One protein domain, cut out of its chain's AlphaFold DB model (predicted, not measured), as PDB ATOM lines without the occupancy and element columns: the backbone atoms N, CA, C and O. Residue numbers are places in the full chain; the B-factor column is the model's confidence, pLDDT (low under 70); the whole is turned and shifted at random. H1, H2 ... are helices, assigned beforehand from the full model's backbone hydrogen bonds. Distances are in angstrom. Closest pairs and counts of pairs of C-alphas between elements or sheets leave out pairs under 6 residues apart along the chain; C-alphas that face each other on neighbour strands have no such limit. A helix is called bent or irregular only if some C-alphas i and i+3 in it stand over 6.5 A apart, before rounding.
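AT A GLANCE: This is residues 6 to 29 and 148 to 321 of the 322 residues of an uncharacterized protein of bacterium (candidate division B38) B3_B38 (UniProt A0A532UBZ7). Five helices, H1, H2, H3a, H4 and H5, form an up-and-down bundle, each running against the one before, H5 in the middle. Bent H6 hangs at the side, H6b beside H1, and residues 315 to 321 stick out. The printed part has 198 residues with six named helices, H1 to H6, and no named strand: all helix. It is compact, radius of gyration of the C-alphas 18.2 A, spanning 59 by 44 by 29 A.

HOW THE PARTS SIT: H1, residues 6 to 27, touches H2, residues 148 to 178. H3, residues 182 to 212, and H6, residues 286 to 319, are each one helix by hydrogen bonds but bent: C-alphas 199 and 202 are 6.6 A apart, 295 and 298 7.1 A. H3a, to 199, forms a hairpin with H2, closest C-alphas Ser 161 and Gly 192, 4.1 A; H3b, from 202, touches H2. The hub H5, residues 260 to 279, touches H1, H2 and H3a and forms a hairpin with H4, residues 229 to 243. H6a, to 295, touches no helix; H6b, from 298, irregular with C-alphas 299 and 302 6.6 A apart, is close to but not clearly touching H1. Every O i to N i+4 pair is within hydrogen-bond range but in H6a, 4 of 6, and H6b, 15 of 18.

IN THESE COORDINATES: H1 begins at C-alpha 6 (41.814, 11.864, -23.149); H6b ends at C-alpha 319 (50.474, 28.186, -18.859). H2 measures 44.4 A, first to last C-alpha.

THE WHOLE: Residues 30 to 147 are cut out; C-alphas 29 and 148 are 24.8 A apart. Links H3 to H4 and H4 to H5 are long. pLDDT is under 70 at 17 residues, among them 250 to 254.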
ATOM      1  N   ILE A   6      40.427  12.001 -23.597       86.19
ATOM      2  CA  ILE A   6      41.814  11.864 -23.149       86.19
ATOM      3  C   ILE A   6      41.959  10.871 -21.977       86.19
ATOM      4  O   ILE A   6      42.760   9.950 -22.114       86.19
ATOM      5  N   PRO A   7      41.198  10.981 -20.865       89.94
ATOM      6  CA  PRO A   7      41.330  10.052 -19.738       89.94
ATOM      7  C   PRO A   7      41.086   8.596 -20.123       89.94
ATOM      8  O   PRO A   7      41.727   7.699 -19.583       89.94
ATOM      9  N   LEU A   8      40.161   8.357 -21.060       91.69
ATOM     10  CA  LEU A   8      39.832   7.011 -21.513       91.69
ATOM     11  C   LEU A   8      41.006   6.419 -22.287       91.69
ATOM     12  O   LEU A   8      41.450   5.329 -21.958       91.69
ATOM     13  N   VAL A   9      41.548   7.166 -23.254       88.31
ATOM     14  CA  VAL A   9      42.696   6.721 -24.058       88.31
ATOM     15  C   VAL A   9      43.915   6.443 -23.179       88.31
ATOM     16  O   VAL A   9      44.541   5.401 -23.332       88.31
ATOM     17  N   VAL A  10      44.212   7.319 -22.214       87.00
ATOM     18  CA  VAL A  10      45.331   7.114 -21.279       87.00
ATOM     19  C   VAL A  10      45.103   5.883 -20.397       87.00
ATOM     20  O   VAL A  10      46.022   5.096 -20.208       87.00
ATOM     21  N   THR A  11      43.886   5.679 -19.888       90.75
ATOM     22  CA  THR A  11      43.561   4.505 -19.057       90.75
ATOM     23  C   THR A  11      43.647   3.205 -19.854       90.75
ATOM     24  O   THR A  11      44.223   2.239 -19.365       90.75
ATOM     25  N   LEU A  12      43.129   3.181 -21.085       90.81
ATOM     26  CA  LEU A  12      43.216   2.016 -21.968       90.81
ATOM     27  C   LEU A  12      44.666   1.712 -22.356       90.81
ATOM     28  O   LEU A  12      45.079   0.560 -22.281       90.81
ATOM     29  N   GLY A  13      45.453   2.735 -22.700       87.62
ATOM     30  CA  GLY A  13      46.881   2.578 -22.974       87.62
ATOM     31  C   GLY A  13      47.639   2.034 -21.763       87.62
ATOM     32  O   GLY A  13      48.401   1.080 -21.890       87.62
ATOM     33  N   PHE A  14      47.370   2.575 -20.572       89.12
ATOM     34  CA  PHE A  14      47.955   2.089 -19.324       89.12
ATOM     35  C   PHE A  14      47.584   0.626 -19.034       89.12
ATOM     36  O   PHE A  14      48.458  -0.172 -18.697       89.12
ATOM     37  N   ALA A  15      46.313   0.252 -19.201       89.94
ATOM     38  CA  ALA A  15      45.847  -1.119 -18.999       89.94
ATOM     39  C   ALA A  15      46.474  -2.099 -20.007       89.94
ATOM     40  O   ALA A  15      46.910  -3.182 -19.612       89.94
ATOM     41  N   ALA A  16      46.585  -1.706 -21.280       88.88
ATOM     42  CA  ALA A  16      47.219  -2.512 -22.322       88.88
ATOM     43  C   ALA A  16      48.702  -2.756 -22.011       88.88
ATOM     44  O   ALA A  16      49.146  -3.900 -21.989       88.88
ATOM     45  N   VAL A  17      49.448  -1.699 -21.680       87.56
ATOM     46  CA  VAL A  17      50.863  -1.802 -21.294       87.56
ATOM     47  C   VAL A  17      51.039  -2.659 -20.039       87.56
ATOM     48  O   VAL A  17      51.895  -3.538 -20.019       87.56
ATOM     49  N   SER A  18      50.205  -2.457 -19.014       87.06
ATOM     50  CA  SER A  18      50.244  -3.261 -17.782       87.06
ATOM     51  C   SER A  18      50.008  -4.744 -18.070       87.06
ATOM     52  O   SER A  18      50.707  -5.598 -17.533       87.06
ATOM     53  N   THR A  19      49.059  -5.050 -18.960       87.56
ATOM     54  CA  THR A  19      48.770  -6.422 -19.398       87.56
ATOM     55  C   THR A  19      49.950  -7.028 -20.148       87.56
ATOM     56  O   THR A  19      50.339  -8.154 -19.859       87.56
ATOM     57  N   LEU A  20      50.555  -6.284 -21.076       88.12
ATOM     58  CA  LEU A  20      51.718  -6.753 -21.832       88.12
ATOM     59  C   LEU A  20      52.916  -7.029 -20.923       88.12
ATOM     60  O   LEU A  20      53.558  -8.063 -21.076       88.12
ATOM     61  N   LEU A  21      53.185  -6.152 -19.951       86.44
ATOM     62  CA  LEU A  21      54.228  -6.384 -18.952       86.44
ATOM     63  C   LEU A  21      53.934  -7.631 -18.119       86.44
ATOM     64  O   LEU A  21      54.806  -8.477 -17.952       86.44
ATOM     65  N   PHE A  22      52.701  -7.773 -17.631       85.62
ATOM     66  CA  PHE A  22      52.298  -8.950 -16.869       85.62
ATOM     67  C   PHE A  22      52.480 -10.242 -17.675       85.62
ATOM     68  O   PHE A  22      53.019 -11.218 -17.154       85.62
ATOM     69  N   LEU A  23      52.073 -10.246 -18.948       86.56
ATOM     70  CA  LEU A  23      52.263 -11.382 -19.848       86.56
ATOM     71  C   LEU A  23      53.745 -11.660 -20.090       86.56
ATOM     72  O   LEU A  23      54.154 -12.810 -19.982       86.56
ATOM     73  N   TYR A  24      54.549 -10.627 -20.349       86.50
ATOM     74  CA  TYR A  24      55.993 -10.761 -20.516       86.50
ATOM     75  C   TYR A  24      56.623 -11.458 -19.306       86.50
ATOM     76  O   TYR A  24      57.236 -12.505 -19.480       86.50
ATOM     77  N   PHE A  25      56.379 -10.971 -18.084       82.38
ATOM     78  CA  PHE A  25      56.940 -11.573 -16.867       82.38
ATOM     79  C   PHE A  25      56.364 -12.954 -16.537       82.38
ATOM     80  O   PHE A  25      57.056 -13.806 -15.981       82.38
ATOM     81  N   SER A  26      55.100 -13.205 -16.883       79.25
ATOM     82  CA  SER A  26      54.467 -14.512 -16.670       79.25
ATOM     83  C   SER A  26      55.007 -15.577 -17.627       79.25
ATOM     84  O   SER A  26      55.100 -16.749 -17.255       79.25
ATOM     85  N   LEU A  27      55.355 -15.174 -18.852       79.62
ATOM     86  CA  LEU A  27      55.900 -16.042 -19.893       79.62
ATOM     87  C   LEU A  27      57.424 -16.167 -19.806       79.62
ATOM     88  O   LEU A  27      57.965 -17.199 -20.194       79.62
ATOM     89  N   SER A  28      58.120 -15.175 -19.248       77.50
ATOM     90  CA  SER A  28      59.578 -15.158 -19.112       77.50
ATOM     91  C   SER A  28      60.095 -16.032 -17.968       77.50
ATOM     92  O   SER A  28      61.122 -15.706 -17.372       77.50
ATOM     93  N   LYS A  29      59.413 -17.132 -17.617       75.38
ATOM     94  CA  LYS A  29      59.986 -18.108 -16.684       75.38
ATOM     95  C   LYS A  29      61.237 -18.701 -17.331       75.38
ATOM     96  O   LYS A  29      61.140 -19.570 -18.193       75.38
ATOM     97  N   LEU A 148      38.802 -24.921  -4.386       93.75
ATOM     98  CA  LEU A 148      38.673 -24.342  -5.724       93.75
ATOM     99  C   LEU A 148      37.786 -23.093  -5.731       93.75
ATOM    100  O   LEU A 148      38.164 -22.083  -6.319       93.75
ATOM    101  N   TRP A 149      36.637 -23.136  -5.054       97.25
ATOM    102  CA  TRP A 149      35.695 -22.017  -5.002       97.25
ATOM    103  C   TRP A 149      36.288 -20.810  -4.289       97.25
ATOM    104  O   TRP A 149      36.162 -19.688  -4.775       97.25
ATOM    105  N   LEU A 150      36.998 -21.038  -3.186       95.62
ATOM    106  CA  LEU A 150      37.673 -19.964  -2.469       95.62
ATOM    107  C   LEU A 150      38.805 -19.352  -3.304       95.62
ATOM    108  O   LEU A 150      38.949 -18.132  -3.336       95.62
ATOM    109  N   LYS A 151      39.562 -20.177  -4.039       94.44
ATOM    110  CA  LYS A 151      40.587 -19.709  -4.985       94.44
ATOM    111  C   LYS A 151      39.976 -18.876  -6.119       94.44
ATOM    112  O   LYS A 151      40.535 -17.839  -6.474       94.44
ATOM    113  N   MET A 152      38.829 -19.290  -6.661       96.38
ATOM    114  CA  MET A 152      38.110 -18.528  -7.691       96.38
ATOM    115  C   MET A 152      37.562 -17.208  -7.144       96.38
ATOM    116  O   MET A 152      37.718 -16.175  -7.792       96.38
ATOM    117  N   LEU A 153      36.993 -17.210  -5.936       97.25
ATOM    118  CA  LEU A 153      36.543 -15.996  -5.253       97.25
ATOM    119  C   LEU A 153      37.709 -15.026  -5.013       97.25
ATOM    120  O   LEU A 153      37.599 -13.842  -5.324       97.25
ATOM    121  N   HIS A 154      38.838 -15.532  -4.512       95.94
ATOM    122  CA  HIS A 154      40.060 -14.759  -4.301       95.94
ATOM    123  C   HIS A 154      40.539 -14.093  -5.597       95.94
ATOM    124  O   HIS A 154      40.735 -12.876  -5.640       95.94
ATOM    125  N   LEU A 155      40.648 -14.875  -6.678       94.62
ATOM    126  CA  LEU A 155      41.059 -14.379  -7.991       94.62
ATOM    127  C   LEU A 155      40.071 -13.342  -8.544       94.62
ATOM    128  O   LEU A 155      40.491 -12.295  -9.037       94.62
ATOM    129  N   GLY A 156      38.768 -13.598  -8.413       97.31
ATOM    130  CA  GLY A 156      37.714 -12.675  -8.825       97.31
ATOM    131  C   GLY A 156      37.780 -11.339  -8.084       97.31
ATOM    132  O   GLY A 156      37.681 -10.286  -8.710       97.31
ATOM    133  N   LEU A 157      38.022 -11.355  -6.770       97.69
ATOM    134  CA  LEU A 157      38.167 -10.135  -5.971       97.69
ATOM    135  C   LEU A 157      39.473  -9.383  -6.264       97.69
ATOM    136  O   LEU A 157      39.461  -8.153  -6.268       97.69
ATOM    137  N   ILE A 158      40.580 -10.082  -6.552       95.50
ATOM    138  CA  ILE A 158      41.818  -9.436  -7.020       95.50
ATOM    139  C   ILE A 158      41.550  -8.721  -8.346       95.50
ATOM    140  O   ILE A 158      41.805  -7.519  -8.453       95.50
ATOM    141  N   ALA A 159      40.971  -9.416  -9.330       94.94
ATOM    142  CA  ALA A 159      40.633  -8.823 -10.622       94.94
ATOM    143  C   ALA A 159      39.668  -7.632 -10.464       94.94
ATOM    144  O   ALA A 159      39.911  -6.556 -11.011       94.94
ATOM    145  N   GLY A 160      38.622  -7.787  -9.647       97.25
ATOM    146  CA  GLY A 160      37.672  -6.724  -9.323       97.25
ATOM    147  C   GLY A 160      38.340  -5.508  -8.678       97.25
ATOM    148  O   GLY A 160      38.096  -4.377  -9.097       97.25
ATOM    149  N   SER A 161      39.244  -5.721  -7.717       97.62
ATOM    150  CA  SER A 161      39.993  -4.633  -7.077       97.62
ATOM    151  C   SER A 161      40.839  -3.845  -8.078       97.62
ATOM    152  O   SER A 161      40.827  -2.613  -8.060       97.62
ATOM    153  N   PHE A 162      41.495  -4.534  -9.016       96.00
ATOM    154  CA  PHE A 162      42.303  -3.902 -10.055       96.00
ATOM    155  C   PHE A 162      41.445  -3.085 -11.029       96.00
ATOM    156  O   PHE A 162      41.812  -1.963 -11.380       96.00
ATOM    157  N   ILE A 163      40.265  -3.591 -11.408       96.44
ATOM    158  CA  ILE A 163      39.290  -2.844 -12.222       96.44
ATOM    159  C   ILE A 163      38.848  -1.565 -11.496       96.44
ATOM    160  O   ILE A 163      38.816  -0.490 -12.098       96.44
ATOM    161  N   PHE A 164      38.562  -1.641 -10.196       98.38
ATOM    162  CA  PHE A 164      38.204  -0.463  -9.406       98.38
ATOM    163  C   PHE A 164      39.355   0.544  -9.279       98.38
ATOM    164  O   PHE A 164      39.119   1.752  -9.380       98.38
ATOM    165  N   PHE A 165      40.601   0.088  -9.133       98.00
ATOM    166  CA  PHE A 165      41.766   0.975  -9.166       98.00
ATOM    167  C   PHE A 165      41.964   1.627 -10.542       98.00
ATOM    168  O   PHE A 165      42.219   2.830 -10.604       98.00
ATOM    169  N   LEU A 166      41.730   0.905 -11.644       96.38
ATOM    170  CA  LEU A 166      41.706   1.484 -12.994       96.38
ATOM    171  C   LEU A 166      40.599   2.536 -13.158       96.38
ATOM    172  O   LEU A 166      40.830   3.591 -13.754       96.38
ATOM    173  N   TYR A 167      39.407   2.307 -12.602       97.88
ATOM    174  CA  TYR A 167      38.347   3.319 -12.591       97.88
ATOM    175  C   TYR A 167      38.709   4.537 -11.746       97.88
ATOM    176  O   TYR A 167      38.481   5.667 -12.187       97.88
ATOM    177  N   SER A 168      39.326   4.342 -10.580       98.19
ATOM    178  CA  SER A 168      39.875   5.441  -9.782       98.19
ATOM    179  C   SER A 168      40.893   6.252 -10.590       98.19
ATOM    180  O   SER A 168      40.761   7.470 -10.709       98.19
ATOM    181  N   PHE A 169      41.837   5.581 -11.254       97.38
ATOM    182  CA  PHE A 169      42.833   6.195 -12.134       97.38
ATOM    183  C   PHE A 169      42.192   7.013 -13.269       97.38
ATOM    184  O   PHE A 169      42.592   8.153 -13.530       97.38
ATOM    185  N   TYR A 170      41.155   6.478 -13.917       96.88
ATOM    186  CA  TYR A 170      40.388   7.173 -14.952       96.88
ATOM    187  C   TYR A 170      39.665   8.421 -14.420       96.88
ATOM    188  O   TYR A 170      39.769   9.512 -14.997       96.88
ATOM    189  N   PHE A 171      38.930   8.293 -13.311       97.81
ATOM    190  CA  PHE A 171      38.166   9.405 -12.741       97.81
ATOM    191  C   PHE A 171      39.066  10.462 -12.096       97.81
ATOM    192  O   PHE A 171      38.748  11.648 -12.174       97.81
ATOM    193  N   ALA A 172      40.220  10.077 -11.555       97.62
ATOM    194  CA  ALA A 172      41.246  11.002 -11.086       97.62
ATOM    195  C   ALA A 172      41.731  11.915 -12.217       97.62
ATOM    196  O   ALA A 172      41.775  13.139 -12.065       97.62
ATOM    197  N   GLN A 173      42.016  11.343 -13.389       95.81
ATOM    198  CA  GLN A 173      42.365  12.123 -14.572       95.81
ATOM    199  C   GLN A 173      41.209  13.025 -15.007       95.81
ATOM    200  O   GLN A 173      41.420  14.215 -15.235       95.81
ATOM    201  N   ARG A 174      39.971  12.515 -15.086       95.50
ATOM    202  CA  ARG A 174      38.801  13.359 -15.403       95.50
ATOM    203  C   ARG A 174      38.674  14.534 -14.446       95.50
ATOM    204  O   ARG A 174      38.474  15.655 -14.911       95.50
ATOM    205  N   TYR A 175      38.865  14.307 -13.154       96.44
ATOM    206  CA  TYR A 175      38.788  15.357 -12.152       96.44
ATOM    207  C   TYR A 175      39.884  16.413 -12.331       96.44
ATOM    208  O   TYR A 175      39.586  17.603 -12.417       96.44
ATOM    209  N   LEU A 176      41.145  16.010 -12.501       95.38
ATOM    210  CA  LEU A 176      42.254  16.955 -12.712       95.38
ATOM    211  C   LEU A 176      42.123  17.755 -14.021       95.38
ATOM    212  O   LEU A 176      42.622  18.885 -14.146       95.38
ATOM    213  N   LEU A 177      41.458  17.177 -15.019       92.75
ATOM    214  CA  LEU A 177      41.349  17.760 -16.348       92.75
ATOM    215  C   LEU A 177      40.084  18.573 -16.565       92.75
ATOM    216  O   LEU A 177      40.149  19.537 -17.330       92.75
ATOM    217  N   LEU A 178      38.978  18.200 -15.935       93.56
ATOM    218  CA  LEU A 178      37.646  18.752 -16.183       93.56
ATOM    219  C   LEU A 178      36.967  19.273 -14.907       93.56
ATOM    220  O   LEU A 178      35.914  19.885 -15.010       93.56
ATOM    221  N   GLY A 179      37.526  19.028 -13.717       94.19
ATOM    222  CA  GLY A 179      36.953  19.467 -12.439       94.19
ATOM    223  C   GLY A 179      35.708  18.695 -11.986       94.19
ATOM    224  O   GLY A 179      35.051  19.114 -11.040       94.19
ATOM    225  N   ARG A 180      35.373  17.573 -12.638       92.38
ATOM    226  CA  ARG A 180      34.172  16.761 -12.369       92.38
ATOM    227  C   ARG A 180      34.505  15.322 -11.975       92.38
ATOM    228  O   ARG A 180      35.631  14.874 -12.152       92.38
ATOM    229  N   ASP A 181      33.502  14.601 -11.474       95.12
ATOM    230  CA  ASP A 181      33.553  13.163 -11.157       95.12
ATOM    231  C   ASP A 181      34.441  12.760  -9.963       95.12
ATOM    232  O   ASP A 181      34.809  11.592  -9.835       95.12
ATOM    233  N   PHE A 182      34.739  13.687  -9.042       95.12
ATOM    234  CA  PHE A 182      35.528  13.366  -7.844       95.12
ATOM    235  C   PHE A 182      34.917  12.226  -7.018       95.12
ATOM    236  O   PHE A 182      35.620  11.297  -6.635       95.12
ATOM    237  N   GLY A 183      33.599  12.254  -6.785       94.69
ATOM    238  CA  GLY A 183      32.928  11.212  -6.003       94.69
ATOM    239  C   GLY A 183      33.132   9.814  -6.592       94.69
ATOM    240  O   GLY A 183      33.363   8.866  -5.851       94.69
ATOM    241  N   ARG A 184      33.133   9.685  -7.927       96.69
ATOM    242  CA  ARG A 184      33.397   8.404  -8.600       96.69
ATOM    243  C   ARG A 184      34.850   7.961  -8.438       96.69
ATOM    244  O   ARG A 184      35.081   6.774  -8.240       96.69
ATOM    245  N   CYS A 185      35.804   8.894  -8.470       97.12
ATOM    246  CA  CYS A 185      37.212   8.625  -8.150       97.12
ATOM    247  C   CYS A 185      37.348   8.047  -6.733       97.12
ATOM    248  O   CYS A 185      37.843   6.935  -6.564       97.12
ATOM    249  N   PHE A 186      36.815   8.759  -5.734       97.31
ATOM    250  CA  PHE A 186      36.873   8.353  -4.329       97.31
ATOM    251  C   PHE A 186      36.231   6.983  -4.086       97.31
ATOM    252  O   PHE A 186      36.869   6.095  -3.525       97.31
ATOM    253  N   TRP A 187      34.992   6.777  -4.545       97.38
ATOM    254  CA  TRP A 187      34.279   5.520  -4.313       97.38
ATOM    255  C   TRP A 187      34.875   4.341  -5.079       97.38
ATOM    256  O   TRP A 187      34.859   3.232  -4.558       97.38
ATOM    257  N   SER A 188      35.461   4.565  -6.260       98.06
ATOM    258  CA  SER A 188      36.198   3.507  -6.965       98.06
ATOM    259  C   SER A 188      37.469   3.126  -6.203       98.06
ATOM    260  O   SER A 188      37.726   1.943  -6.015       98.06
ATOM    261  N   ALA A 189      38.233   4.099  -5.688       98.06
ATOM    262  CA  ALA A 189      39.395   3.812  -4.842       98.06
ATOM    263  C   ALA A 189      39.000   3.036  -3.575       98.06
ATOM    264  O   ALA A 189      39.657   2.059  -3.226       98.06
ATOM    265  N   ALA A 190      37.909   3.439  -2.917       97.81
ATOM    266  CA  ALA A 190      37.401   2.783  -1.716       97.81
ATOM    267  C   ALA A 190      36.894   1.359  -1.982       97.81
ATOM    268  O   ALA A 190      37.252   0.445  -1.242       97.81
ATOM    269  N   ALA A 191      36.125   1.149  -3.053       98.06
ATOM    270  CA  ALA A 191      35.672  -0.181  -3.461       98.06
ATOM    271  C   ALA A 191      36.853  -1.091  -3.835       98.06
ATOM    272  O   ALA A 191      36.882  -2.258  -3.437       98.06
ATOM    273  N   GLY A 192      37.853  -0.548  -4.538       98.25
ATOM    274  CA  GLY A 192      39.094  -1.251  -4.853       98.25
ATOM    275  C   GLY A 192      39.853  -1.659  -3.594       98.25
ATOM    276  O   GLY A 192      40.147  -2.836  -3.422       98.25
ATOM    277  N   ALA A 193      40.077  -0.723  -2.669       98.25
ATOM    278  CA  ALA A 193      40.775  -0.982  -1.411       98.25
ATOM    279  C   ALA A 193      40.028  -1.982  -0.517       98.25
ATOM    280  O   ALA A 193      40.657  -2.866   0.057       98.25
ATOM    281  N   GLY A 194      38.699  -1.883  -0.430       98.12
ATOM    282  CA  GLY A 194      37.866  -2.824   0.321       98.12
ATOM    283  C   GLY A 194      37.900  -4.234  -0.268       98.12
ATOM    284  O   GLY A 194      38.137  -5.198   0.456       98.12
ATOM    285  N   SER A 195      37.750  -4.360  -1.590       98.19
ATOM    286  CA  SER A 195      37.857  -5.655  -2.283       98.19
ATOM    287  C   SER A 195      39.255  -6.257  -2.115       98.19
ATOM    288  O   SER A 195      39.398  -7.448  -1.838       98.19
ATOM    289  N   PHE A 196      40.287  -5.414  -2.224       97.44
ATOM    290  CA  PHE A 196      41.681  -5.804  -2.051       97.44
ATOM    291  C   PHE A 196      41.992  -6.250  -0.617       97.44
ATOM    292  O   PHE A 196      42.719  -7.221  -0.417       97.44
ATOM    293  N   PHE A 197      41.403  -5.584   0.380       97.38
ATOM    294  CA  PHE A 197      41.497  -5.985   1.777       97.38
ATOM    295  C   PHE A 197      40.901  -7.376   1.990       97.38
ATOM    296  O   PHE A 197      41.592  -8.271   2.466       97.38
ATOM    297  N   VAL A 198      39.649  -7.586   1.574       97.62
ATOM    298  CA  VAL A 198      38.954  -8.871   1.753       97.62
ATOM    299  C   VAL A 198      39.698 -10.009   1.052       97.62
ATOM    300  O   VAL A 198      39.867 -11.086   1.622       97.62
ATOM    301  N   THR A 199      40.191  -9.780  -0.165       96.75
ATOM    302  CA  THR A 199      40.898 -10.838  -0.890       96.75
ATOM    303  C   THR A 199      42.288 -11.124  -0.327       96.75
ATOM    304  O   THR A 199      42.661 -12.288  -0.217       96.75
ATOM    305  N   SER A 200      43.041 -10.101   0.084       94.38
ATOM    306  CA  SER A 200      44.436 -10.274   0.510       94.38
ATOM    307  C   SER A 200      44.576 -10.726   1.960       94.38
ATOM    308  O   SER A 200      45.497 -11.474   2.266       94.38
ATOM    309  N   PHE A 201      43.682 -10.275   2.847       94.44
ATOM    310  CA  PHE A 201      43.777 -10.556   4.278       94.44
ATOM    311  C   PHE A 201      42.942 -11.780   4.662       94.44
ATOM    312  O   PHE A 201      43.526 -12.854   4.717       94.44
ATOM    313  N   PRO A 202      41.615 -11.723   4.888       96.12
ATOM    314  CA  PRO A 202      40.897 -12.889   5.395       96.12
ATOM    315  C   PRO A 202      40.946 -14.071   4.420       96.12
ATOM    316  O   PRO A 202      41.263 -15.184   4.832       96.12
ATOM    317  N   ILE A 203      40.701 -13.841   3.125       95.88
ATOM    318  CA  ILE A 203      40.718 -14.920   2.128       95.88
ATOM    319  C   ILE A 203      42.152 -15.378   1.839       95.88
ATOM    320  O   ILE A 203      42.415 -16.578   1.817       95.88
ATOM    321  N   GLY A 204      43.082 -14.438   1.648       94.00
ATOM    322  CA  GLY A 204      44.486 -14.734   1.360       94.00
ATOM    323  C   GLY A 204      45.173 -15.504   2.487       94.00
ATOM    324  O   GLY A 204      45.769 -16.545   2.226       94.00
ATOM    325  N   ILE A 205      45.015 -15.063   3.741       94.50
ATOM    326  CA  ILE A 205      45.545 -15.755   4.931       94.50
ATOM    327  C   ILE A 205      44.948 -17.156   5.048       94.50
ATOM    328  O   ILE A 205      45.671 -18.116   5.305       94.50
ATOM    329  N   PHE A 206      43.638 -17.296   4.835       96.00
ATOM    330  CA  PHE A 206      42.994 -18.603   4.913       96.00
ATOM    331  C   PHE A 206      43.498 -19.557   3.820       96.00
ATOM    332  O   PHE A 206      43.813 -20.711   4.108       96.00
ATOM    333  N   LEU A 207      43.630 -19.083   2.574       94.75
ATOM    334  CA  LEU A 207      44.191 -19.868   1.470       94.75
ATOM    335  C   LEU A 207      45.658 -20.240   1.714       94.75
ATOM    336  O   LEU A 207      46.046 -21.374   1.426       94.75
ATOM    337  N   ALA A 208      46.457 -19.324   2.266       92.62
ATOM    338  CA  ALA A 208      47.843 -19.587   2.639       92.62
ATOM    339  C   ALA A 208      47.922 -20.677   3.716       92.62
ATOM    340  O   ALA A 208      48.661 -21.647   3.556       92.62
ATOM    341  N   HIS A 209      47.072 -20.608   4.741       93.31
ATOM    342  CA  HIS A 209      47.017 -21.630   5.781       93.31
ATOM    343  C   HIS A 209      46.562 -22.987   5.222       93.31
ATOM    344  O   HIS A 209      47.154 -24.036   5.512       93.31
ATOM    345  N   GLN A 210      45.550 -22.994   4.351       94.25
ATOM    346  CA  GLN A 210      45.093 -24.219   3.702       94.25
ATOM    347  C   GLN A 210      46.205 -24.858   2.862       94.25
ATOM    348  O   GLN A 210      46.430 -26.059   2.986       94.25
ATOM    349  N   THR A 211      46.930 -24.066   2.073       92.06
ATOM    350  CA  THR A 211      47.913 -24.553   1.090       92.06
ATOM    351  C   THR A 211      49.263 -24.875   1.734       92.06
ATOM    352  O   THR A 211      49.806 -25.966   1.549       92.06
ATOM    353  N   PHE A 212      49.766 -23.948   2.548       89.00
ATOM    354  CA  PHE A 212      51.118 -23.927   3.110       89.00
ATOM    355  C   PHE A 212      51.153 -24.068   4.632       89.00
ATOM    356  O   PHE A 212      52.232 -24.058   5.208       89.00
ATOM    357  N   GLY A 213      50.014 -24.186   5.319       89.19
ATOM    358  CA  GLY A 213      49.990 -24.294   6.788       89.19
ATOM    359  C   GLY A 213      50.526 -23.060   7.518       89.19
ATOM    360  O   GLY A 213      50.593 -23.051   8.740       89.19
ATOM    361  N   VAL A 214      50.882 -22.014   6.775       86.94
ATOM    362  CA  VAL A 214      51.330 -20.727   7.288       86.94
ATOM    363  C   VAL A 214      50.154 -19.772   7.182       86.94
ATOM    364  O   VAL A 214      49.515 -19.690   6.139       86.94
ATOM    365  N   GLY A 215      49.846 -19.073   8.272       87.88
ATOM    366  CA  GLY A 215      48.856 -18.003   8.261       87.88
ATOM    367  C   GLY A 215      49.417 -16.742   7.604       87.88
ATOM    368  O   GLY A 215      49.716 -16.704   6.416       87.88
ATOM    369  N   TRP A 216      49.551 -15.683   8.393       87.94
ATOM    370  CA  TRP A 216      50.101 -14.412   7.936       87.94
ATOM    371  C   TRP A 216      51.632 -14.392   8.037       87.94
ATOM    372  O   TRP A 216      52.168 -14.539   9.134       87.94
ATOM    373  N   SER A 217      52.326 -14.177   6.912       86.00
ATOM    374  CA  SER A 217      53.789 -13.999   6.862       86.00
ATOM    375  C   SER A 217      54.235 -12.548   6.641       86.00
ATOM    376  O   SER A 217      55.428 -12.264   6.647       86.00
ATOM    377  N   GLY A 218      53.299 -11.611   6.466       85.44
ATOM    378  CA  GLY A 218      53.604 -10.185   6.344       85.44
ATOM    379  C   GLY A 218      53.893  -9.510   7.689       85.44
ATOM    380  O   GLY A 218      53.881 -10.134   8.752       85.44
ATOM    381  N   ILE A 219      54.100  -8.196   7.669       86.69
ATOM    382  CA  ILE A 219      54.327  -7.366   8.860       86.69
ATOM    383  C   ILE A 219      53.118  -7.486   9.809       86.69
ATOM    384  O   ILE A 219      51.978  -7.387   9.342       86.69
ATOM    385  N   PRO A 220      53.322  -7.660  11.130       85.69
ATOM    386  CA  PRO A 220      54.611  -7.651  11.839       85.69
ATOM    387  C   PRO A 220      55.338  -9.007  11.937       85.69
ATOM    388  O   PRO A 220      56.436  -9.049  12.482       85.69
ATOM    389  N   MET A 221      54.758 -10.102  11.443       84.12
ATOM    390  CA  MET A 221      55.294 -11.462  11.606       84.12
ATOM    391  C   MET A 221      56.463 -11.771  10.661       84.12
ATOM    392  O   MET A 221      57.312 -12.595  10.996       84.12
ATOM    393  N   GLY A 222      56.545 -11.100   9.511       82.25
ATOM    394  CA  GLY A 222      57.659 -11.242   8.579       82.25
ATOM    395  C   GLY A 222      58.001  -9.961   7.825       82.25
ATOM    396  O   GLY A 222      57.204  -9.028   7.697       82.25
ATOM    397  N   TRP A 223      59.240  -9.925   7.337       79.75
ATOM    398  CA  TRP A 223      59.870  -8.750   6.728       79.75
ATOM    399  C   TRP A 223      60.227  -8.945   5.252       79.75
ATOM    400  O   TRP A 223      60.816  -8.050   4.648       79.75
ATOM    401  N   ASP A 224      59.875 -10.088   4.654       77.50
ATOM    402  CA  ASP A 224      60.056 -10.284   3.217       77.50
ATOM    403  C   ASP A 224      59.145  -9.300   2.471       77.50
ATOM    404  O   ASP A 224      57.921  -9.289   2.633       77.50
ATOM    405  N   ILE A 225      59.742  -8.413   1.677       75.12
ATOM    406  CA  ILE A 225      58.996  -7.417   0.906       75.12
ATOM    407  C   ILE A 225      58.028  -8.080  -0.079       75.12
ATOM    408  O   ILE A 225      56.981  -7.511  -0.392       75.12
ATOM    409  N   THR A 226      58.347  -9.293  -0.539       72.31
ATOM    410  CA  THR A 226      57.506 -10.039  -1.468       72.31
ATOM    411  C   THR A 226      56.234 -10.574  -0.821       72.31
ATOM    412  O   THR A 226      55.198 -10.582  -1.486       72.31
ATOM    413  N   ASP A 227      56.275 -10.849   0.482       77.81
ATOM    414  CA  ASP A 227      55.111 -11.211   1.299       77.81
ATOM    415  C   ASP A 227      54.291  -9.979   1.721       77.81
ATOM    416  O   ASP A 227      53.101 -10.064   2.019       77.81
ATOM    417  N   ASN A 228      54.908  -8.794   1.692       89.44
ATOM    418  CA  ASN A 228      54.301  -7.535   2.129       89.44
ATOM    419  C   ASN A 228      53.669  -6.696   1.008       89.44
ATOM    420  O   ASN A 228      53.106  -5.632   1.281       89.44
ATOM    421  N   LYS A 229      53.698  -7.154  -0.249       91.12
ATOM    422  CA  LYS A 229      53.138  -6.425  -1.406       91.12
ATOM    423  C   LYS A 229      51.692  -5.982  -1.174       91.12
ATOM    424  O   LYS A 229      51.354  -4.811  -1.360       91.12
ATOM    425  N   SER A 230      50.853  -6.905  -0.707       93.25
ATOM    426  CA  SER A 230      49.442  -6.627  -0.437       93.25
ATOM    427  C   SER A 230      49.250  -5.661   0.736       93.25
ATOM    428  O   SER A 230      48.368  -4.806   0.692       93.25
ATOM    429  N   VAL A 231      50.111  -5.716   1.756       94.31
ATOM    430  CA  VAL A 231      50.088  -4.756   2.872       94.31
ATOM    431  C   VAL A 231      50.352  -3.352   2.365       94.31
ATOM    432  O   VAL A 231      49.581  -2.439   2.645       94.31
ATOM    433  N   LEU A 232      51.420  -3.181   1.588       94.75
ATOM    434  CA  LEU A 232      51.846  -1.880   1.080       94.75
ATOM    435  C   LEU A 232      50.768  -1.232   0.205       94.75
ATOM    436  O   LEU A 232      50.443  -0.059   0.397       94.75
ATOM    437  N   ILE A 233      50.173  -1.999  -0.716       96.19
ATOM    438  CA  ILE A 233      49.088  -1.512  -1.580       96.19
ATOM    439  C   ILE A 233      47.867  -1.135  -0.737       96.19
ATOM    440  O   ILE A 233      47.327  -0.037  -0.892       96.19
ATOM    441  N   PHE A 234      47.437  -2.010   0.174       96.94
ATOM    442  CA  PHE A 234      46.275  -1.734   1.014       96.94
ATOM    443  C   PHE A 234      46.487  -0.496   1.891       96.94
ATOM    444  O   PHE A 234      45.645   0.401   1.878       96.94
ATOM    445  N   LEU A 235      47.615  -0.412   2.602       96.81
ATOM    446  CA  LEU A 235      47.934   0.721   3.470       96.81
ATOM    447  C   LEU A 235      48.003   2.029   2.686       96.81
ATOM    448  O   LEU A 235      47.458   3.033   3.147       96.81
ATOM    449  N   TYR A 236      48.598   2.020   1.489       97.88
ATOM    450  CA  TYR A 236      48.620   3.191   0.616       97.88
ATOM    451  C   TYR A 236      47.205   3.726   0.369       97.88
ATOM    452  O   TYR A 236      46.916   4.896   0.641       97.88
ATOM    453  N   TYR A 237      46.301   2.865  -0.110       98.31
ATOM    454  CA  TYR A 237      44.935   3.280  -0.414       98.31
ATOM    455  C   TYR A 237      44.142   3.639   0.848       98.31
ATOM    456  O   TYR A 237      43.441   4.653   0.860       98.31
ATOM    457  N   ALA A 238      44.284   2.864   1.924       97.56
ATOM    458  CA  ALA A 238      43.621   3.120   3.197       97.56
ATOM    459  C   ALA A 238      43.987   4.501   3.760       97.56
ATOM    460  O   ALA A 238      43.098   5.252   4.165       97.56
ATOM    461  N   VAL A 239      45.271   4.881   3.712       97.94
ATOM    462  CA  VAL A 239      45.742   6.198   4.162       97.94
ATOM    463  C   VAL A 239      45.122   7.316   3.327       97.94
ATOM    464  O   VAL A 239      44.543   8.244   3.894       97.94
ATOM    465  N   ILE A 240      45.177   7.246   1.993       97.88
ATOM    466  CA  ILE A 240      44.642   8.339   1.160       97.88
ATOM    467  C   ILE A 240      43.116   8.466   1.289       97.88
ATOM    468  O   ILE A 240      42.597   9.583   1.289       97.88
ATOM    469  N   ILE A 241      42.398   7.348   1.465       97.31
ATOM    470  CA  ILE A 241      40.950   7.332   1.717       97.31
ATOM    471  C   ILE A 241      40.646   7.952   3.082       97.31
ATOM    472  O   ILE A 241      39.775   8.818   3.176       97.31
ATOM    473  N   ALA A 242      41.386   7.578   4.128       95.56
ATOM    474  CA  ALA A 242      41.213   8.128   5.470       95.56
ATOM    475  C   ALA A 242      41.462   9.646   5.515       95.56
ATOM    476  O   ALA A 242      40.743  10.379   6.202       95.56
ATOM    477  N   LEU A 243      42.435  10.145   4.745       95.75
ATOM    478  CA  LEU A 243      42.707  11.580   4.613       95.75
ATOM    479  C   LEU A 243      41.594  12.337   3.862       95.75
ATOM    480  O   LEU A 243      41.412  13.534   4.098       95.75
ATOM    481  N   ALA A 244      40.823  11.656   3.010       94.31
ATOM    482  CA  ALA A 244      39.681  12.198   2.263       94.31
ATOM    483  C   ALA A 244      38.308  11.739   2.810       94.31
ATOM    484  O   ALA A 244      37.293  11.795   2.109       94.31
ATOM    485  N   LYS A 245      38.254  11.298   4.077       89.94
ATOM    486  CA  LYS A 245      37.064  10.691   4.703       89.94
ATOM    487  C   LYS A 245      35.813  11.571   4.755       89.94
ATOM    488  O   LYS A 245      34.722  11.046   4.941       89.94
ATOM    489  N   GLY A 246      35.927  12.889   4.599       86.31
ATOM    490  CA  GLY A 246      34.772  13.793   4.564       86.31
ATOM    491  C   GLY A 246      33.820  13.522   3.402       86.31
ATOM    492  O   GLY A 246      32.659  13.909   3.472       86.31
ATOM    493  N   HIS A 247      34.251  12.783   2.374       83.69
ATOM    494  CA  HIS A 247      33.350  12.292   1.323       83.69
ATOM    495  C   HIS A 247      32.512  11.071   1.725       83.69
ATOM    496  O   HIS A 247      31.490  10.817   1.089       83.69
ATOM    497  N   LEU A 248      32.872  10.357   2.800       82.44
ATOM    498  CA  LEU A 248      32.014   9.315   3.384       82.44
ATOM    499  C   LEU A 248      30.799   9.936   4.085       82.44
ATOM    500  O   LEU A 248      29.691   9.409   4.022       82.44
ATOM    501  N   TYR A 249      30.994  11.099   4.705       80.19
ATOM    502  CA  TYR A 249      29.977  11.783   5.491       80.19
ATOM    503  C   TYR A 249      29.444  12.987   4.710       80.19
ATOM    504  O   TYR A 249      29.957  14.098   4.833       80.19
ATOM    505  N   LYS A 250      28.371  12.779   3.928       66.00
ATOM    506  CA  LYS A 250      27.732  13.778   3.035       66.00
ATOM    507  C   LYS A 250      27.500  15.176   3.649       66.00
ATOM    508  O   LYS A 250      27.313  16.129   2.899       66.00
ATOM    509  N   LYS A 251      27.496  15.314   4.981       58.78
ATOM    510  CA  LYS A 251      27.195  16.556   5.708       58.78
ATOM    511  C   LYS A 251      28.416  17.368   6.174       58.78
ATOM    512  O   LYS A 251      28.224  18.508   6.579       58.78
ATOM    513  N   VAL A 252      29.657  16.865   6.097       58.38
ATOM    514  CA  VAL A 252      30.834  17.579   6.649       58.38
ATOM    515  C   VAL A 252      32.009  17.599   5.664       58.38
ATOM    516  O   VAL A 252      33.057  17.002   5.891       58.38
ATOM    517  N   LYS A 253      31.886  18.372   4.574       56.91
ATOM    518  CA  LYS A 253      33.014  18.622   3.644       56.91
ATOM    519  C   LYS A 253      34.260  19.205   4.335       56.91
ATOM    520  O   LYS A 253      35.361  19.066   3.813       56.91
ATOM    521  N   ARG A 254      34.110  19.820   5.518       62.03
ATOM    522  CA  ARG A 254      35.216  20.370   6.322       62.03
ATOM    523  C   ARG A 254      36.133  19.319   6.963       62.03
ATOM    524  O   ARG A 254      37.162  19.705   7.499       62.03
ATOM    525  N   SER A 255      35.818  18.020   6.912       81.12
ATOM    526  CA  SER A 255      36.649  17.003   7.578       81.12
ATOM    527  C   SER A 255      37.751  16.387   6.701       81.12
ATOM    528  O   SER A 255      38.431  15.464   7.157       81.12
ATOM    529  N   ASN A 256      37.913  16.825   5.447       89.94
ATOM    530  CA  ASN A 256      38.994  16.347   4.579       89.94
ATOM    531  C   ASN A 256      40.328  16.970   5.000       89.94
ATOM    532  O   ASN A 256      40.457  18.191   5.041       89.94
ATOM    533  N   ARG A 257      41.337  16.131   5.262       94.69
ATOM    534  CA  ARG A 257      42.712  16.577   5.553       94.69
ATOM    535  C   ARG A 257      43.500  16.913   4.287       94.69
ATOM    536  O   ARG A 257      44.480  17.644   4.359       94.69
ATOM    537  N   ILE A 258      43.085  16.381   3.137       95.19
ATOM    538  CA  ILE A 258      43.689  16.668   1.831       95.19
ATOM    539  C   ILE A 258      42.642  17.186   0.848       95.19
ATOM    540  O   ILE A 258      41.469  16.824   0.916       95.19
ATOM    541  N   SER A 259      43.075  18.025  -0.094       94.38
ATOM    542  CA  SER A 259      42.196  18.521  -1.157       94.38
ATOM    543  C   SER A 259      41.795  17.408  -2.133       94.38
ATOM    544  O   SER A 259      42.562  16.470  -2.371       94.38
ATOM    545  N   ASP A 260      40.649  17.568  -2.793       95.31
ATOM    546  CA  ASP A 260      40.190  16.671  -3.860       95.31
ATOM    547  C   ASP A 260      41.241  16.521  -4.987       95.31
ATOM    548  O   ASP A 260      41.453  15.438  -5.538       95.31
ATOM    549  N   ARG A 261      41.973  17.601  -5.313       95.75
ATOM    550  CA  ARG A 261      43.065  17.561  -6.307       95.75
ATOM    551  C   ARG A 261      44.244  16.725  -5.823       95.75
ATOM    552  O   ARG A 261      44.839  16.002  -6.620       95.75
ATOM    553  N   THR A 262      44.583  16.821  -4.538       96.19
ATOM    554  CA  THR A 262      45.639  16.014  -3.915       96.19
ATOM    555  C   THR A 262      45.257  14.537  -3.934       96.19
ATOM    556  O   THR A 262      46.051  13.718  -4.389       96.19
ATOM    557  N   PHE A 263      44.022  14.201  -3.550       97.44
ATOM    558  CA  PHE A 263      43.523  12.825  -3.595       97.44
ATOM    559  C   PHE A 263      43.552  12.243  -5.015       97.44
ATOM    560  O   PHE A 263      44.009  11.120  -5.209       97.44
ATOM    561  N   ALA A 264      43.128  13.006  -6.029       97.50
ATOM    562  CA  ALA A 264      43.185  12.551  -7.418       97.50
ATOM    563  C   ALA A 264      44.632  12.293  -7.888       97.50
ATOM    564  O   ALA A 264      44.900  11.289  -8.543       97.50
ATOM    565  N   ARG A 265      45.590  13.153  -7.516       96.88
ATOM    566  CA  ARG A 265      47.017  12.912  -7.805       96.88
ATOM    567  C   ARG A 265      47.525  11.649  -7.112       96.88
ATOM    568  O   ARG A 265      48.197  10.852  -7.754       96.88
ATOM    569  N   PHE A 266      47.180  11.443  -5.844       97.75
ATOM    570  CA  PHE A 266      47.532  10.213  -5.137       97.75
ATOM    571  C   PHE A 266      46.843   8.981  -5.721       97.75
ATOM    572  O   PHE A 266      47.466   7.944  -5.828       97.75
ATOM    573  N   SER A 267      45.617   9.077  -6.225       97.75
ATOM    574  CA  SER A 267      44.980   7.947  -6.917       97.75
ATOM    575  C   SER A 267      45.744   7.541  -8.187       97.75
ATOM    576  O   SER A 267      45.885   6.354  -8.471       97.75
ATOM    577  N   ILE A 268      46.301   8.512  -8.922       96.50
ATOM    578  CA  ILE A 268      47.182   8.247 -10.071       96.50
ATOM    579  C   ILE A 268      48.472   7.553  -9.619       96.50
ATOM    580  O   ILE A 268      48.832   6.512 -10.165       96.50
ATOM    581  N   TRP A 269      49.143   8.103  -8.604       95.94
ATOM    582  CA  TRP A 269      50.363   7.512  -8.052       95.94
ATOM    583  C   TRP A 269      50.131   6.127  -7.446       95.94
ATOM    584  O   TRP A 269      50.974   5.257  -7.613       95.94
ATOM    585  N   GLY A 270      48.982   5.893  -6.818       96.69
ATOM    586  CA  GLY A 270      48.592   4.604  -6.259       96.69
ATOM    587  C   GLY A 270      48.478   3.517  -7.313       96.69
ATOM    588  O   GLY A 270      48.941   2.402  -7.087       96.69
ATOM    589  N   MET A 271      47.931   3.838  -8.488       96.25
ATOM    590  CA  MET A 271      47.867   2.884  -9.596       96.25
ATOM    591  C   MET A 271      49.267   2.533 -10.117       96.25
ATOM    592  O   MET A 271      49.569   1.359 -10.332       96.25
ATOM    593  N   LEU A 272      50.139   3.536 -10.271       93.25
ATOM    594  CA  LEU A 272      51.533   3.330 -10.678       93.25
ATOM    595  C   LEU A 272      52.301   2.494  -9.648       93.25
ATOM    596  O   LEU A 272      52.975   1.534 -10.007       93.25
ATOM    597  N   PHE A 273      52.150   2.827  -8.368       93.62
ATOM    598  CA  PHE A 273      52.741   2.102  -7.249       93.62
ATOM    599  C   PHE A 273      52.279   0.643  -7.209       93.62
ATOM    600  O   PHE A 273      53.103  -0.260  -7.093       93.62
ATOM    601  N   THR A 274      50.977   0.406  -7.394       94.50
ATOM    602  CA  THR A 274      50.392  -0.941  -7.471       94.50
ATOM    603  C   THR A 274      51.029  -1.745  -8.603       94.50
ATOM    604  O   THR A 274      51.475  -2.867  -8.376       94.50
ATOM    605  N   LEU A 275      51.139  -1.164  -9.803       91.44
ATOM    606  CA  LEU A 275      51.771  -1.818 -10.950       91.44
ATOM    607  C   LEU A 275      53.237  -2.180 -10.665       91.44
ATOM    608  O   LEU A 275      53.634  -3.321 -10.889       91.44
ATOM    609  N   VAL A 276      54.023  -1.237 -10.138       88.69
ATOM    610  CA  VAL A 276      55.440  -1.461  -9.802       88.69
ATOM    611  C   VAL A 276      55.593  -2.596  -8.790       88.69
ATOM    612  O   VAL A 276      56.428  -3.475  -8.985       88.69
ATOM    613  N   ILE A 277      54.761  -2.620  -7.746       90.38
ATOM    614  CA  ILE A 277      54.793  -3.678  -6.731       90.38
ATOM    615  C   ILE A 277      54.466  -5.053  -7.326       90.38
ATOM    616  O   ILE A 277      55.135  -6.032  -6.995       90.38
ATOM    617  N   PHE A 278      53.461  -5.143  -8.201       87.56
ATOM    618  CA  PHE A 278      53.046  -6.419  -8.798       87.56
ATOM    619  C   PHE A 278      54.038  -6.979  -9.819       87.56
ATOM    620  O   PHE A 278      54.066  -8.187 -10.040       87.56
ATOM    621  N   ILE A 279      54.854  -6.119 -10.423       85.75
ATOM    622  CA  ILE A 279      55.910  -6.513 -11.360       85.75
ATOM    623  C   ILE A 279      57.105  -7.160 -10.649       85.75
ATOM    624  O   ILE A 279      57.850  -7.922 -11.267       85.75
ATOM    625  N   LEU A 280      57.312  -6.872  -9.361       84.88
ATOM    626  CA  LEU A 280      58.362  -7.535  -8.597       84.88
ATOM    627  C   LEU A 280      58.028  -9.034  -8.488       84.88
ATOM    628  O   LEU A 280      56.923  -9.380  -8.055       84.88
ATOM    629  N   PRO A 281      58.947  -9.947  -8.838       78.88
ATOM    630  CA  PRO A 281      58.699 -11.378  -8.739       78.88
ATOM    631  C   PRO A 281      58.567 -11.803  -7.268       78.88
ATOM    632  O   PRO A 281      58.895 -11.060  -6.339       78.88
ATOM    633  N   HIS A 282      57.971 -12.969  -7.025       72.00
ATOM    634  CA  HIS A 282      57.781 -13.497  -5.669       72.00
ATOM    635  C   HIS A 282      59.015 -14.280  -5.209       72.00
ATOM    636  O   HIS A 282      59.565 -15.082  -5.968       72.00
ATOM    637  N   GLY A 283      59.428 -14.077  -3.954       68.38
ATOM    638  CA  GLY A 283      60.564 -14.773  -3.353       68.38
ATOM    639  C   GLY A 283      61.898 -14.481  -4.040       68.38
ATOM    640  O   GLY A 283      62.665 -15.418  -4.270       68.38
ATOM    641  N   ILE A 284      62.123 -13.216  -4.416       73.31
ATOM    642  CA  ILE A 284      63.464 -12.676  -4.651       73.31
ATOM    643  C   ILE A 284      63.909 -11.934  -3.392       73.31
ATOM    644  O   ILE A 284      63.145 -11.178  -2.796       73.31
ATOM    645  N   SER A 285      65.143 -12.170  -2.975       73.56
ATOM    646  CA  SER A 285      65.761 -11.489  -1.845       73.56
ATOM    647  C   SER A 285      65.994 -10.006  -2.141       73.56
ATOM    648  O   SER A 285      66.096  -9.587  -3.294       73.56
ATOM    649  N   ASN A 286      66.175  -9.200  -1.091       73.00
ATOM    650  CA  ASN A 286      66.476  -7.771  -1.233       73.00
ATOM    651  C   ASN A 286      67.712  -7.494  -2.112       73.00
ATOM    652  O   ASN A 286      67.737  -6.503  -2.838       73.00
ATOM    653  N   ALA A 287      68.716  -8.377  -2.083       73.31
ATOM    654  CA  ALA A 287      69.903  -8.271  -2.933       73.31
ATOM    655  C   ALA A 287      69.579  -8.528  -4.418       73.31
ATOM    656  O   ALA A 287      70.087  -7.830  -5.295       73.31
ATOM    657  N   GLU A 288      68.695  -9.483  -4.704       77.06
ATOM    658  CA  GLU A 288      68.257  -9.812  -6.066       77.06
ATOM    659  C   GLU A 288      67.330  -8.740  -6.650       77.06
ATOM    660  O   GLU A 288      67.346  -8.529  -7.861       77.06
ATOM    661  N   ILE A 289      66.578  -8.009  -5.815       77.81
ATOM    662  CA  ILE A 289      65.735  -6.888  -6.264       77.81
ATOM    663  C   ILE A 289      66.567  -5.837  -6.995       77.81
ATOM    664  O   ILE A 289      66.141  -5.354  -8.040       77.81
ATOM    665  N   ALA A 290      67.756  -5.492  -6.495       78.81
ATOM    666  CA  ALA A 290      68.601  -4.491  -7.141       78.81
ATOM    667  C   ALA A 290      69.063  -4.942  -8.537       78.81
ATOM    668  O   ALA A 290      69.036  -4.147  -9.479       78.81
ATOM    669  N   SER A 291      69.444  -6.212  -8.682       80.94
ATOM    670  CA  SER A 291      69.835  -6.804  -9.967       80.94
ATOM    671  C   SER A 291      68.649  -6.901 -10.927       80.94
ATOM    672  O   SER A 291      68.753  -6.450 -12.064       80.94
ATOM    673  N   TYR A 292      67.499  -7.384 -10.445       81.88
ATOM    674  CA  TYR A 292      66.257  -7.474 -11.214       81.88
ATOM    675  C   TYR A 292      65.801  -6.103 -11.715       81.88
ATOM    676  O   TYR A 292      65.483  -5.922 -12.888       81.88
ATOM    677  N   LEU A 293      65.810  -5.099 -10.832       81.12
ATOM    678  CA  LEU A 293      65.505  -3.729 -11.218       81.12
ATOM    679  C   LEU A 293      66.530  -3.226 -12.228       81.12
ATOM    680  O   LEU A 293      66.128  -2.662 -13.228       81.12
ATOM    681  N   ARG A 294      67.831  -3.454 -12.053       82.44
ATOM    682  CA  ARG A 294      68.829  -3.011 -13.041       82.44
ATOM    683  C   ARG A 294      68.576  -3.589 -14.437       82.44
ATOM    684  O   ARG A 294      68.697  -2.855 -15.414       82.44
ATOM    685  N   GLU A 295      68.213  -4.865 -14.521       83.12
ATOM    686  CA  GLU A 295      67.963  -5.563 -15.786       83.12
ATOM    687  C   GLU A 295      66.655  -5.117 -16.455       83.12
ATOM    688  O   GLU A 295      66.614  -4.896 -17.664       83.12
ATOM    689  N   HIS A 296      65.589  -4.918 -15.674       82.75
ATOM    690  CA  HIS A 296      64.256  -4.645 -16.218       82.75
ATOM    691  C   HIS A 296      63.823  -3.175 -16.151       82.75
ATOM    692  O   HIS A 296      62.884  -2.790 -16.846       82.75
ATOM    693  N   LEU A 297      64.501  -2.313 -15.386       79.56
ATOM    694  CA  LEU A 297      64.194  -0.878 -15.301       79.56
ATOM    695  C   LEU A 297      64.190  -0.171 -16.663       79.56
ATOM    696  O   LEU A 297      63.273   0.627 -16.880       79.56
ATOM    697  N   PRO A 298      65.091  -0.484 -17.617       82.50
ATOM    698  CA  PRO A 298      65.013   0.064 -18.969       82.50
ATOM    699  C   PRO A 298      63.690  -0.227 -19.691       82.50
ATOM    700  O   PRO A 298      63.270   0.583 -20.511       82.50
ATOM    701  N   LEU A 299      62.991  -1.320 -19.361       77.75
ATOM    702  CA  LEU A 299      61.661  -1.625 -19.908       77.75
ATOM    703  C   LEU A 299      60.570  -0.726 -19.300       77.75
ATOM    704  O   LEU A 299      59.571  -0.434 -19.957       77.75
ATOM    705  N   PHE A 300      60.758  -0.247 -18.064       72.00
ATOM    706  CA  PHE A 300      59.800   0.625 -17.370       72.00
ATOM    707  C   PHE A 300      59.990   2.107 -17.693       72.00
ATOM    708  O   PHE A 300      59.013   2.861 -17.694       72.00
ATOM    709  N   ILE A 301      61.222   2.537 -17.983       75.50
ATOM    710  CA  ILE A 301      61.550   3.947 -18.242       75.50
ATOM    711  C   ILE A 301      60.690   4.542 -19.369       75.50
ATOM    712  O   ILE A 301      60.077   5.575 -19.115       75.50
ATOM    713  N   PRO A 302      60.531   3.927 -20.558       73.38
ATOM    714  CA  PRO A 302      59.703   4.488 -21.628       73.38
ATOM    715  C   PRO A 302      58.242   4.688 -21.217       73.38
ATOM    716  O   PRO A 302      57.615   5.658 -21.630       73.38
ATOM    717  N   ILE A 303      57.707   3.808 -20.368       69.62
ATOM    718  CA  ILE A 303      56.317   3.860 -19.899       69.62
ATOM    719  C   ILE A 303      56.138   5.010 -18.908       69.62
ATOM    720  O   ILE A 303      55.214   5.817 -19.038       69.62
ATOM    721  N   ILE A 304      57.052   5.116 -17.941       70.94
ATOM    722  CA  ILE A 304      57.066   6.197 -16.951       70.94
ATOM    723  C   ILE A 304      57.294   7.539 -17.654       70.94
ATOM    724  O   ILE A 304      56.566   8.497 -17.409       70.94
ATOM    725  N   VAL A 305      58.253   7.601 -18.578       73.31
ATOM    726  CA  VAL A 305      58.577   8.795 -19.365       73.31
ATOM    727  C   VAL A 305      57.411   9.185 -20.266       73.31
ATOM    728  O   VAL A 305      57.058  10.357 -20.286       73.31
ATOM    729  N   ALA A 306      56.738   8.251 -20.940       71.19
ATOM    730  CA  ALA A 306      55.548   8.562 -21.732       71.19
ATOM    731  C   ALA A 306      54.415   9.128 -20.859       71.19
ATOM    732  O   ALA A 306      53.797  10.132 -21.223       71.19
ATOM    733  N   ALA A 307      54.178   8.544 -19.679       67.62
ATOM    734  CA  ALA A 307      53.189   9.046 -18.728       67.62
ATOM    735  C   ALA A 307      53.549  10.449 -18.197       67.62
ATOM    736  O   ALA A 307      52.684  11.324 -18.114       67.62
ATOM    737  N   LEU A 308      54.823  10.693 -17.881       69.00
ATOM    738  CA  LEU A 308      55.313  11.978 -17.379       69.00
ATOM    739  C   LEU A 308      55.356  13.055 -18.465       69.00
ATOM    740  O   LEU A 308      54.859  14.154 -18.237       69.00
ATOM    741  N   LEU A 309      55.874  12.756 -19.657       72.50
ATOM    742  CA  LEU A 309      55.875  13.668 -20.804       72.50
ATOM    743  C   LEU A 309      54.451  14.071 -21.171       72.50
ATOM    744  O   LEU A 309      54.186  15.244 -21.425       72.50
ATOM    745  N   PHE A 310      53.511  13.128 -21.110       69.75
ATOM    746  CA  PHE A 310      52.101  13.425 -21.306       69.75
ATOM    747  C   PHE A 310      51.563  14.440 -20.280       69.75
ATOM    748  O   PHE A 310      50.822  15.360 -20.640       69.75
ATOM    749  N   LEU A 311      51.954  14.322 -19.008       67.88
ATOM    750  CA  LEU A 311      51.594  15.288 -17.966       67.88
ATOM    751  C   LEU A 311      52.288  16.649 -18.168       67.88
ATOM    752  O   LEU A 311      51.634  17.685 -18.029       67.88
ATOM    753  N   ILE A 312      53.573  16.653 -18.540       70.56
ATOM    754  CA  ILE A 312      54.412  17.852 -18.719       70.56
ATOM    755  C   ILE A 312      53.960  18.680 -19.922       70.56
ATOM    756  O   ILE A 312      53.665  19.863 -19.756       70.56
ATOM    757  N   ILE A 313      53.821  18.065 -21.105       72.75
ATOM    758  CA  ILE A 313      53.338  18.726 -22.336       72.75
ATOM    759  C   ILE A 313      51.994  19.414 -22.082       72.75
ATOM    760  O   ILE A 313      51.653  20.440 -22.675       72.75
ATOM    761  N   ARG A 314      51.193  18.851 -21.179       63.59
ATOM    762  CA  ARG A 314      49.891  19.409 -20.849       63.59
ATOM    763  C   ARG A 314      49.945  20.509 -19.794       63.59
ATOM    764  O   ARG A 314      49.114  21.418 -19.844       63.59
ATOM    765  N   TYR A 315      50.870  20.425 -18.842       66.50
ATOM    766  CA  TYR A 315      51.118  21.497 -17.883       66.50
ATOM    767  C   TYR A 315      51.587  22.765 -18.604       66.50
ATOM    768  O   TYR A 315      51.033  23.838 -18.371       66.50
ATOM    769  N   THR A 316      52.514  22.631 -19.555       70.62
ATOM    770  CA  THR A 316      53.036  23.761 -20.335       70.62
ATOM    771  C   THR A 316      51.962  24.414 -21.203       70.62
ATOM    772  O   THR A 316      51.802  25.630 -21.137       70.62
ATOM    773  N   ARG A 317      51.113  23.635 -21.894       72.50
ATOM    774  CA  ARG A 317      49.986  24.186 -22.682       72.50
ATOM    775  C   ARG A 317      48.947  24.965 -21.867       72.50
ATOM    776  O   ARG A 317      48.244  25.794 -22.430       72.50
ATOM    777  N   ARG A 318      48.795  24.690 -20.564       63.06
ATOM    778  CA  ARG A 318      47.890  25.472 -19.698       63.06
ATOM    779  C   ARG A 318      48.465  26.834 -19.328       63.06
ATOM    780  O   ARG A 318      47.689  27.739 -19.066       63.06
ATOM    781  N   ARG A 319      49.791  26.956 -19.272       64.44
ATOM    782  CA  ARG A 319      50.474  28.186 -18.859       64.44
ATOM    783  C   ARG A 319      50.603  29.200 -19.990       64.44
ATOM    784  O   ARG A 319      50.751  30.372 -19.713       64.44
ATOM    785  N   THR A 320      50.553  28.742 -21.237       67.00
ATOM    786  CA  THR A 320      50.607  29.593 -22.435       67.00
ATOM    787  C   THR A 320      49.232  30.073 -22.905       67.00
ATOM    788  O   THR A 320      49.156  30.854 -23.841       67.00
ATOM    789  N   ALA A 321      48.149  29.549 -22.327       61.94
ATOM    790  CA  ALA A 321      46.768  29.887 -22.689       61.94
ATOM    791  C   ALA A 321      46.048  30.721 -21.612       61.94
ATOM    792  O   ALA A 321      44.842  30.934 -21.719       61.94
TER     793      ALA A 321